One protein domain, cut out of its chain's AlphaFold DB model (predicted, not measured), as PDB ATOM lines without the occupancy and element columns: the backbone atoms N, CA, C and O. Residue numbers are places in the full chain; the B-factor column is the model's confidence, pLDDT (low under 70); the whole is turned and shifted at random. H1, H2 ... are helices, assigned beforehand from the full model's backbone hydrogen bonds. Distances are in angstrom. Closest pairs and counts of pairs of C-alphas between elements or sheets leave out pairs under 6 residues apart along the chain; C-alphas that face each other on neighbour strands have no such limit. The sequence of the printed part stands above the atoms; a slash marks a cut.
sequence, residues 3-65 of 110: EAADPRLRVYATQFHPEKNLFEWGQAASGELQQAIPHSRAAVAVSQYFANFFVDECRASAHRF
ATOM      1  N   GLU A   3      74.695 -21.940 -24.794       80.56
ATOM      2  CA  GLU A   3      73.309 -21.918 -25.260       80.56
ATOM      3  C   GLU A   3      72.858 -23.357 -25.517       80.56
ATOM      4  O   GLU A   3      73.684 -24.242 -25.769       80.56
ATOM      5  N   ALA A   4      71.555 -23.616 -25.426       82.06
ATOM      6  CA  ALA A   4      71.020 -24.929 -25.758       82.06
ATOM      7  C   ALA A   4      71.333 -25.320 -27.211       82.06
ATOM      8  O   ALA A   4      71.297 -24.497 -28.122       82.06
ATOM      9  N   ALA A   5      71.587 -26.612 -27.431       75.25
ATOM     10  CA  ALA A   5      71.851 -27.143 -28.767       75.25
ATOM     11  C   ALA A   5      70.637 -27.022 -29.707       75.25
ATOM     12  O   ALA A   5      70.814 -26.926 -30.920       75.25
ATOM     13  N   ASP A   6      69.414 -27.029 -29.160       89.06
ATOM     14  CA  ASP A   6      68.218 -26.656 -29.916       89.06
ATOM     15  C   ASP A   6      68.051 -25.126 -29.861       89.06
ATOM     16  O   ASP A   6      67.700 -24.600 -28.801       89.06
ATOM     17  N   PRO A   7      68.233 -24.405 -30.983       79.00
ATOM     18  CA  PRO A   7      68.133 -22.945 -31.027       79.00
ATOM     19  C   PRO A   7      66.708 -22.423 -30.783       79.00
ATOM     20  O   PRO A   7      66.495 -21.216 -30.683       79.00
ATOM     21  N   ARG A   8      65.702 -23.304 -30.705       84.94
ATOM     22  CA  ARG A   8      64.331 -22.933 -30.324       84.94
ATOM     23  C   ARG A   8      64.169 -22.793 -28.811       84.94
ATOM     24  O   ARG A   8      63.175 -22.225 -28.360       84.94
ATOM     25  N   LEU A   9      65.105 -23.327 -28.026       88.69
ATOM     26  CA  LEU A   9      65.084 -23.250 -26.572       88.69
ATOM     27  C   LEU A   9      65.884 -22.036 -26.104       88.69
ATOM     28  O   LEU A   9      67.091 -21.952 -26.303       88.69
ATOM     29  N   ARG A  10      65.214 -21.124 -25.396       91.44
ATOM     30  CA  ARG A  10      65.855 -19.987 -24.720       91.44
ATOM     31  C   ARG A  10      66.433 -20.431 -23.377       91.44
ATOM     32  O   ARG A  10      65.906 -20.087 -22.321       91.44
ATOM     33  N   VAL A  11      67.462 -21.277 -23.423       95.06
ATOM     34  CA  VAL A  11      68.154 -21.801 -22.236       95.06
ATOM     35  C   VAL A  11      69.633 -21.448 -22.316       95.06
ATOM     36  O   VAL A  11      70.321 -21.803 -23.272       95.06
ATOM     37  N   TYR A  12      70.107 -20.766 -21.275       95.19
ATOM     38  CA  TYR A  12      71.439 -20.179 -21.185       95.19
ATOM     39  C   TYR A  12      72.108 -20.612 -19.881       95.19
ATOM     40  O   TYR A  12      71.449 -20.701 -18.846       95.19
ATOM     41  N   ALA A  13      73.417 -20.856 -19.916       94.75
ATOM     42  CA  ALA A  13      74.191 -21.217 -18.733       94.75
ATOM     43  C   ALA A  13      75.558 -20.522 -18.691       94.75
ATOM     44  O   ALA A  13      76.204 -20.270 -19.716       94.75
ATOM     45  N   THR A  14      76.035 -20.251 -17.478       95.94
ATOM     46  CA  THR A  14      77.390 -19.773 -17.200       95.94
ATOM     47  C   THR A  14      78.066 -20.714 -16.213       95.94
ATOM     48  O   THR A  14      77.450 -21.168 -15.257       95.94
ATOM     49  N   GLN A  15      79.348 -21.009 -16.436       95.88
ATOM     50  CA  GLN A  15      80.148 -21.756 -15.458       95.88
ATOM     51  C   GLN A  15      80.634 -20.855 -14.308       95.88
ATOM     52  O   GLN A  15      80.943 -21.343 -13.225       95.88
ATOM     53  N   PHE A  16      80.725 -19.549 -14.562       93.06
ATOM     54  CA  PHE A  16      81.107 -18.528 -13.590       93.06
ATOM     55  C   PHE A  16      79.875 -17.791 -13.048       93.06
ATOM     56  O   PHE A  16      78.770 -17.956 -13.567       93.06
ATOM     57  N   HIS A  17      80.111 -16.953 -12.038       95.06
ATOM     58  CA  HIS A  17      79.116 -16.159 -11.320       95.06
ATOM     59  C   HIS A  17      79.079 -14.700 -11.816       95.06
ATOM     60  O   HIS A  17      79.830 -13.865 -11.300       95.06
ATOM     61  N   PRO A  18      78.277 -14.357 -12.844       96.44
ATOM     62  CA  PRO A  18      78.211 -12.994 -13.368       96.44
ATOM     63  C   PRO A  18      77.646 -11.988 -12.355       96.44
ATOM     64  O   PRO A  18      77.926 -10.804 -12.475       96.44
ATOM     65  N   GLU A  19      76.877 -12.415 -11.358       96.88
ATOM     66  CA  GLU A  19      76.283 -11.548 -10.338       96.88
ATOM     67  C   GLU A  19      77.319 -10.986  -9.353       96.88
ATOM     68  O   GLU A  19      77.195  -9.849  -8.894       96.88
ATOM     69  N   LYS A  20      78.379 -11.749  -9.058       94.38
ATOM     70  CA  LYS A  20      79.290 -11.446  -7.945       94.38
ATOM     71  C   LYS A  20      80.112 -10.173  -8.139       94.38
ATOM     72  O   LYS A  20      80.328  -9.452  -7.172       94.38
ATOM     73  N   ASN A  21      80.521  -9.856  -9.369       95.69
ATOM     74  CA  ASN A  21      81.423  -8.724  -9.637       95.69
ATOM     75  C   ASN A  21      80.841  -7.367  -9.203       95.69
ATOM     76  O   ASN A  21      81.596  -6.444  -8.902       95.69
ATOM     77  N   LEU A  22      79.511  -7.231  -9.217       94.44
ATOM     78  CA  LEU A  22      78.807  -6.001  -8.851       94.44
ATOM     79  C   LEU A  22      78.433  -5.963  -7.367       94.44
ATOM     80  O   LEU A  22      78.520  -4.906  -6.742       94.44
ATOM     81  N   PHE A  23      77.995  -7.097  -6.824       93.69
ATOM     82  CA  PHE A  23      77.220  -7.111  -5.584       93.69
ATOM     83  C   PHE A  23      77.934  -7.768  -4.405       93.69
ATOM     84  O   PHE A  23      77.581  -7.473  -3.268       93.69
ATOM     85  N   GLU A  24      78.951  -8.602  -4.638       92.62
ATOM     86  CA  GLU A  24      79.554  -9.394  -3.567       92.62
ATOM     87  C   GLU A  24      80.922  -8.885  -3.137       92.62
ATOM     88  O   GLU A  24      81.886  -8.938  -3.889       92.62
ATOM     89  N   TRP A  25      81.003  -8.456  -1.879       90.00
ATOM     90  CA  TRP A  25      82.195  -7.856  -1.269       90.00
ATOM     91  C   TRP A  25      82.535  -8.498   0.077       90.00
ATOM     92  O   TRP A  25      83.168  -7.876   0.930       90.00
ATOM     93  N   GLY A  26      82.049  -9.719   0.300       82.31
ATOM     94  CA  GLY A  26      82.160 -10.386   1.586       82.31
ATOM     95  C   GLY A  26      83.614 -10.527   2.038       82.31
ATOM     96  O   GLY A  26      84.510 -10.867   1.260       82.31
ATOM     97  N   GLN A  27      83.839 -10.231   3.314       78.62
ATOM     98  CA  GLN A  27      85.142 -10.321   3.961       78.62
ATOM     99  C   GLN A  27      85.147 -11.484   4.951       78.62
ATOM    100  O   GLN A  27      84.148 -11.758   5.624       78.62
ATOM    101  N   ALA A  28      86.285 -12.164   5.047       75.75
ATOM    102  CA  ALA A  28      86.564 -13.086   6.131       75.75
ATOM    103  C   ALA A  28      86.672 -12.318   7.460       75.75
ATOM    104  O   ALA A  28      86.865 -11.102   7.487       75.75
ATOM    105  N   ALA A  29      86.621 -13.033   8.589       77.19
ATOM    106  CA  ALA A  29      86.786 -12.426   9.916       77.19
ATOM    107  C   ALA A  29      88.137 -11.700  10.096       77.19
ATOM    108  O   ALA A  29      88.263 -10.845  10.968       77.19
ATOM    109  N   SER A  30      89.135 -12.019   9.264       81.62
ATOM    110  CA  SER A  30      90.429 -11.331   9.194       81.62
ATOM    111  C   SER A  30      90.368  -9.945   8.534       81.62
ATOM    112  O   SER A  30      91.358  -9.222   8.576       81.62
ATOM    113  N   GLY A  31      89.241  -9.568   7.918       77.00
ATOM    114  CA  GLY A  31      89.089  -8.343   7.122       77.00
ATOM    115  C   GLY A  31      89.564  -8.474   5.669       77.00
ATOM    116  O   GLY A  31      89.418  -7.540   4.885       77.00
ATOM    117  N   GLU A  32      90.110  -9.628   5.281       80.56
ATOM    118  CA  GLU A  32      90.474  -9.924   3.893       80.56
ATOM    119  C   GLU A  32      89.242 -10.310   3.070       80.56
ATOM    120  O   GLU A  32      88.271 -10.848   3.604       80.56
ATOM    121  N   LEU A  33      89.276 -10.073   1.757       80.56
ATOM    122  CA  LEU A  33      88.207 -10.522   0.862       80.56
ATOM    123  C   LEU A  33      88.079 -12.048   0.920       80.56
ATOM    124  O   LEU A  33      89.061 -12.770   0.759       80.56
ATOM    125  N   GLN A  34      86.853 -12.539   1.103       81.50
ATOM    126  CA  GLN A  34      86.573 -13.972   1.196       81.50
ATOM    127  C   GLN A  34      86.897 -14.717  -0.110       81.50
ATOM    128  O   GLN A  34      87.238 -15.901  -0.091       81.50
ATOM    129  N   GLN A  35      86.751 -14.040  -1.250       82.50
ATOM    130  CA  GLN A  35      86.976 -14.583  -2.585       82.50
ATOM    131  C   GLN A  35      87.703 -13.548  -3.450       82.50
ATOM    132  O   GLN A  35      87.468 -12.347  -3.331       82.50
ATOM    133  N   ALA A  36      88.545 -14.018  -4.374       87.69
ATOM    134  CA  ALA A  36      89.188 -13.177  -5.384       87.69
ATOM    135  C   ALA A  36      88.196 -12.814  -6.508       87.69
ATOM    136  O   ALA A  36      88.335 -13.252  -7.651       87.69
ATOM    137  N   ILE A  37      87.153 -12.057  -6.164       90.62
ATOM    138  CA  ILE A  37      86.120 -11.616  -7.104       90.62
ATOM    139  C   ILE A  37      86.661 -10.419  -7.903       90.62
ATOM    140  O   ILE A  37      87.191  -9.466  -7.324       90.62
ATOM    141  N   PRO A  38      86.574 -10.436  -9.244       93.50
ATOM    142  CA  PRO A  38      87.040  -9.319 -10.047       93.50
ATOM    143  C   PRO A  38      86.037  -8.158  -9.993       93.50
ATOM    144  O   PRO A  38      84.913  -8.267 -10.469       93.50
ATOM    145  N   HIS A  39      86.489  -7.007  -9.494       94.94
ATOM    146  CA  HIS A  39      85.696  -5.768  -9.413       94.94
ATOM    147  C   HIS A  39      86.186  -4.668 -10.367       94.94
ATOM    148  O   HIS A  39      85.893  -3.484 -10.198       94.94
ATOM    149  N   SER A  40      86.978  -5.032 -11.379       96.94
ATOM    150  CA  SER A  40      87.440  -4.075 -12.385       96.94
ATOM    151  C   SER A  40      86.269  -3.548 -13.224       96.94
ATOM    152  O   SER A  40      85.236  -4.202 -13.367       96.94
ATOM    153  N   ARG A  41      86.454  -2.390 -13.872       97.88
ATOM    154  CA  ARG A  41      85.462  -1.830 -14.812       97.88
ATOM    155  C   ARG A  41      85.021  -2.849 -15.871       97.88
ATOM    156  O   ARG A  41      83.845  -2.893 -16.220       97.88
ATOM    157  N   ALA A  42      85.951  -3.662 -16.372       98.06
ATOM    158  CA  ALA A  42      85.648  -4.698 -17.355       98.06
ATOM    159  C   ALA A  42      84.783  -5.818 -16.756       98.06
ATOM    160  O   ALA A  42      83.812  -6.236 -17.380       98.06
ATOM    161  N   ALA A  43      85.083  -6.261 -15.533       96.62
ATOM    162  CA  ALA A  43      84.297  -7.280 -14.841       96.62
ATOM    163  C   ALA A  43      82.862  -6.806 -14.551       96.62
ATOM    164  O   ALA A  43      81.906  -7.551 -14.765       96.62
ATOM    165  N   VAL A  44      82.707  -5.539 -14.161       97.19
ATOM    166  CA  VAL A  44      81.402  -4.883 -14.003       97.19
ATOM    167  C   VAL A  44      80.629  -4.837 -15.328       97.19
ATOM    168  O   VAL A  44      79.444  -5.169 -15.366       97.19
ATOM    169  N   ALA A  45      81.293  -4.475 -16.430       98.12
ATOM    170  CA  ALA A  45      80.663  -4.443 -17.750       98.12
ATOM    171  C   ALA A  45      80.176  -5.833 -18.199       98.12
ATOM    172  O   ALA A  45      79.098  -5.942 -18.782       98.12
ATOM    173  N   VAL A  46      80.925  -6.894 -17.879       97.25
ATOM    174  CA  VAL A  46      80.508  -8.281 -18.129       97.25
ATOM    175  C   VAL A  46      79.212  -8.597 -17.380       97.25
ATOM    176  O   VAL A  46      78.250  -9.035 -18.004       97.25
ATOM    177  N   SER A  47      79.140  -8.327 -16.074       97.81
ATOM    178  CA  SER A  47      77.927  -8.560 -15.274       97.81
ATOM    179  C   SER A  47      76.704  -7.850 -15.847       97.81
ATOM    180  O   SER A  47      75.651  -8.463 -16.020       97.81
ATOM    181  N   GLN A  48      76.863  -6.573 -16.211       98.12
ATOM    182  CA  GLN A  48      75.786  -5.788 -16.807       98.12
ATOM    183  C   GLN A  48      75.340  -6.353 -18.161       98.12
ATOM    184  O   GLN A  48      74.143  -6.393 -18.439       98.12
ATOM    185  N   TYR A  49      76.279  -6.802 -18.998       97.75
ATOM    186  CA  TYR A  49      75.965  -7.412 -20.290       97.75
ATOM    187  C   TYR A  49      75.087  -8.657 -20.125       97.75
ATOM    188  O   TYR A  49      74.043  -8.753 -20.767       97.75
ATOM    189  N   PHE A  50      75.465  -9.576 -19.230       97.88
ATOM    190  CA  PHE A  50      74.694 -10.797 -18.977       97.88
ATOM    191  C   PHE A  50      73.292 -10.498 -18.439       97.88
ATOM    192  O   PHE A  50      72.322 -11.106 -18.891       97.88
ATOM    193  N   ALA A  51      73.177  -9.537 -17.518       97.88
ATOM    194  CA  ALA A  51      71.884  -9.101 -17.001       97.88
ATOM    195  C   ALA A  51      71.002  -8.498 -18.106       97.88
ATOM    196  O   ALA A  51      69.837  -8.873 -18.228       97.88
ATOM    197  N   ASN A  52      71.554  -7.609 -18.941       98.31
ATOM    198  CA  ASN A  52      70.819  -6.991 -20.048       98.31
ATOM    199  C   ASN A  52      70.326  -8.036 -21.046       98.31
ATOM    200  O   ASN A  52      69.132  -8.081 -21.329       98.31
ATOM    201  N   PHE A  53      71.224  -8.912 -21.499       96.88
ATOM    202  CA  PHE A  53      70.904  -9.999 -22.415       96.88
ATOM    203  C   PHE A  53      69.757 -10.875 -21.888       96.88
ATOM    204  O   PHE A  53      68.763 -11.081 -22.578       96.88
ATOM    205  N   PHE A  54      69.847 -11.346 -20.641       96.81
ATOM    206  CA  PHE A  54      68.814 -12.215 -20.074       96.81
ATOM    207  C   PHE A  54      67.463 -11.502 -19.911       96.81
ATOM    208  O   PHE A  54      66.407 -12.094 -20.139       96.81
ATOM    209  N   VAL A  55      67.473 -10.216 -19.547       97.88
ATOM    210  CA  VAL A  55      66.245  -9.414 -19.457       97.88
ATOM    211  C   VAL A  55      65.638  -9.171 -20.843       97.88
ATOM    212  O   VAL A  55      64.414  -9.214 -20.971       97.88
ATOM    213  N   ASP A  56      66.448  -8.966 -21.883       97.38
ATOM    214  CA  ASP A  56      65.971  -8.861 -23.269       97.38
ATOM    215  C   ASP A  56      65.286 -10.155 -23.734       97.38
ATOM    216  O   ASP A  56      64.185 -10.103 -24.287       97.38
ATOM    217  N   GLU A  57      65.846 -11.318 -23.399       95.38
ATOM    218  CA  GLU A  57      65.214 -12.618 -23.659       95.38
ATOM    219  C   GLU A  57      63.871 -12.776 -22.922       95.38
ATOM    220  O   GLU A  57      62.897 -13.290 -23.485       95.38
ATOM    221  N   CYS A  58      63.772 -12.274 -21.685       95.56
ATOM    222  CA  CYS A  58      62.517 -12.256 -20.928       95.56
ATOM    223  C   CYS A  58      61.446 -11.363 -21.580       95.56
ATOM    224  O   CYS A  58      60.267 -11.723 -21.573       95.56
ATOM    225  N   ARG A  59      61.831 -10.221 -22.173       96.56
ATOM    226  CA  ARG A  59      60.899  -9.281 -22.838       96.56
ATOM    227  C   ARG A  59      60.209  -9.879 -24.059       96.56
ATOM    228  O   ARG A  59      59.126  -9.433 -24.424       96.56
ATOM    229  N   ALA A  60      60.799 -10.901 -24.669       94.00
ATOM    230  CA  ALA A  60      60.186 -11.620 -25.777       94.00
ATOM    231  C   ALA A  60      59.049 -12.573 -25.338       94.00
ATOM    232  O   ALA A  60      58.478 -13.266 -26.182       94.00
ATOM    233  N   SER A  61      58.732 -12.648 -24.039       94.12
ATOM    234  CA  SER A  61      57.584 -13.383 -23.499       94.12
ATOM    235  C   SER A  61      56.378 -12.466 -23.283       94.12
ATOM    236  O   SER A  61      56.500 -11.371 -22.747       94.12
ATOM    237  N   ALA A  62      55.184 -12.956 -23.625       97.00
ATOM    238  CA  ALA A  62      53.916 -12.278 -23.343       97.00
ATOM    239  C   ALA A  62      53.307 -12.678 -21.983       97.00
ATOM    240  O   ALA A  62      52.118 -12.460 -21.751       97.00
ATOM    241  N   HIS A  63      54.068 -13.329 -21.094       97.06
ATOM    242  CA  HIS A  63      53.581 -13.716 -19.769       97.06
ATOM    243  C   HIS A  63      53.237 -12.493 -18.908       97.06
ATOM    244  O   HIS A  63      53.921 -11.475 -18.926       97.06
ATOM    245  N   ARG A  64      52.155 -12.612 -18.134       97.19
ATOM    246  CA  ARG A  64      51.656 -11.584 -17.215       97.19
ATOM    247  C   ARG A  64      50.826 -12.228 -16.112       97.19
ATOM    248  O   ARG A  64      50.231 -13.283 -16.333       97.19
ATOM    249  N   PHE A  65      50.776 -11.580 -14.953       97.00
ATOM    250  CA  PHE A  65      49.869 -11.958 -13.871       97.00
ATOM    251  C   PHE A  65      48.410 -11.696 -14.260       97.00
ATOM    252  O   PHE A  65      48.128 -10.835 -15.093       97.00
TER     253      PHE A  65
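This is residues 3 to 65 of the 110 residues of the protein "Hypothetical protein" of Phaeocystis antarctica (UniProt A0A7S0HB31). What is the main picture? There is little regular structure: one long helix, H2, with the unnamed stretch 3 to 19 running alongside it, short H1 beside its first half, and a loop, residues 24 to 40, reaching beyond that end. What is the make-up? The 63 printed residues, all helix by class, hold H1 then H2, 23 residues, and no named strand; the whole is only just loose, close to extended, with radius of gyration of the C-alphas 15.8 A and spans of 48 by 30 by 21 A.

Where is H2? Residues 41 to 59 run 26.9 A from C-alpha 41 at (85.462, -1.830, -14.812) to C-alpha 59 at (60.899, -9.281, -22.838). Where is H1? Residues 20 to 23 run 5.4 A, from C-alpha 20 at (79.290, -11.446, -7.945).

Do the helices meet? H2 touches H1 with residues 43 to 47 alone; the closest C-alphas, of Asn 21 and Val 44, are 5.8 A apart. Are their backbones formed? Every O i to N i+4 pair of H2 is within hydrogen-bond range; H1 is too short for one.

How large is it? The farthest C-alphas, of Ser 30 and Ala 62, are 48.9 A apart. Is anything cut, long, free or uncertain? The printed part has no cut, H1 to H2 is a long link of 17 residues, residues 59 to 65, of which 59 belongs to H2, stand free, and no printed residue is under 70 in pLDDT.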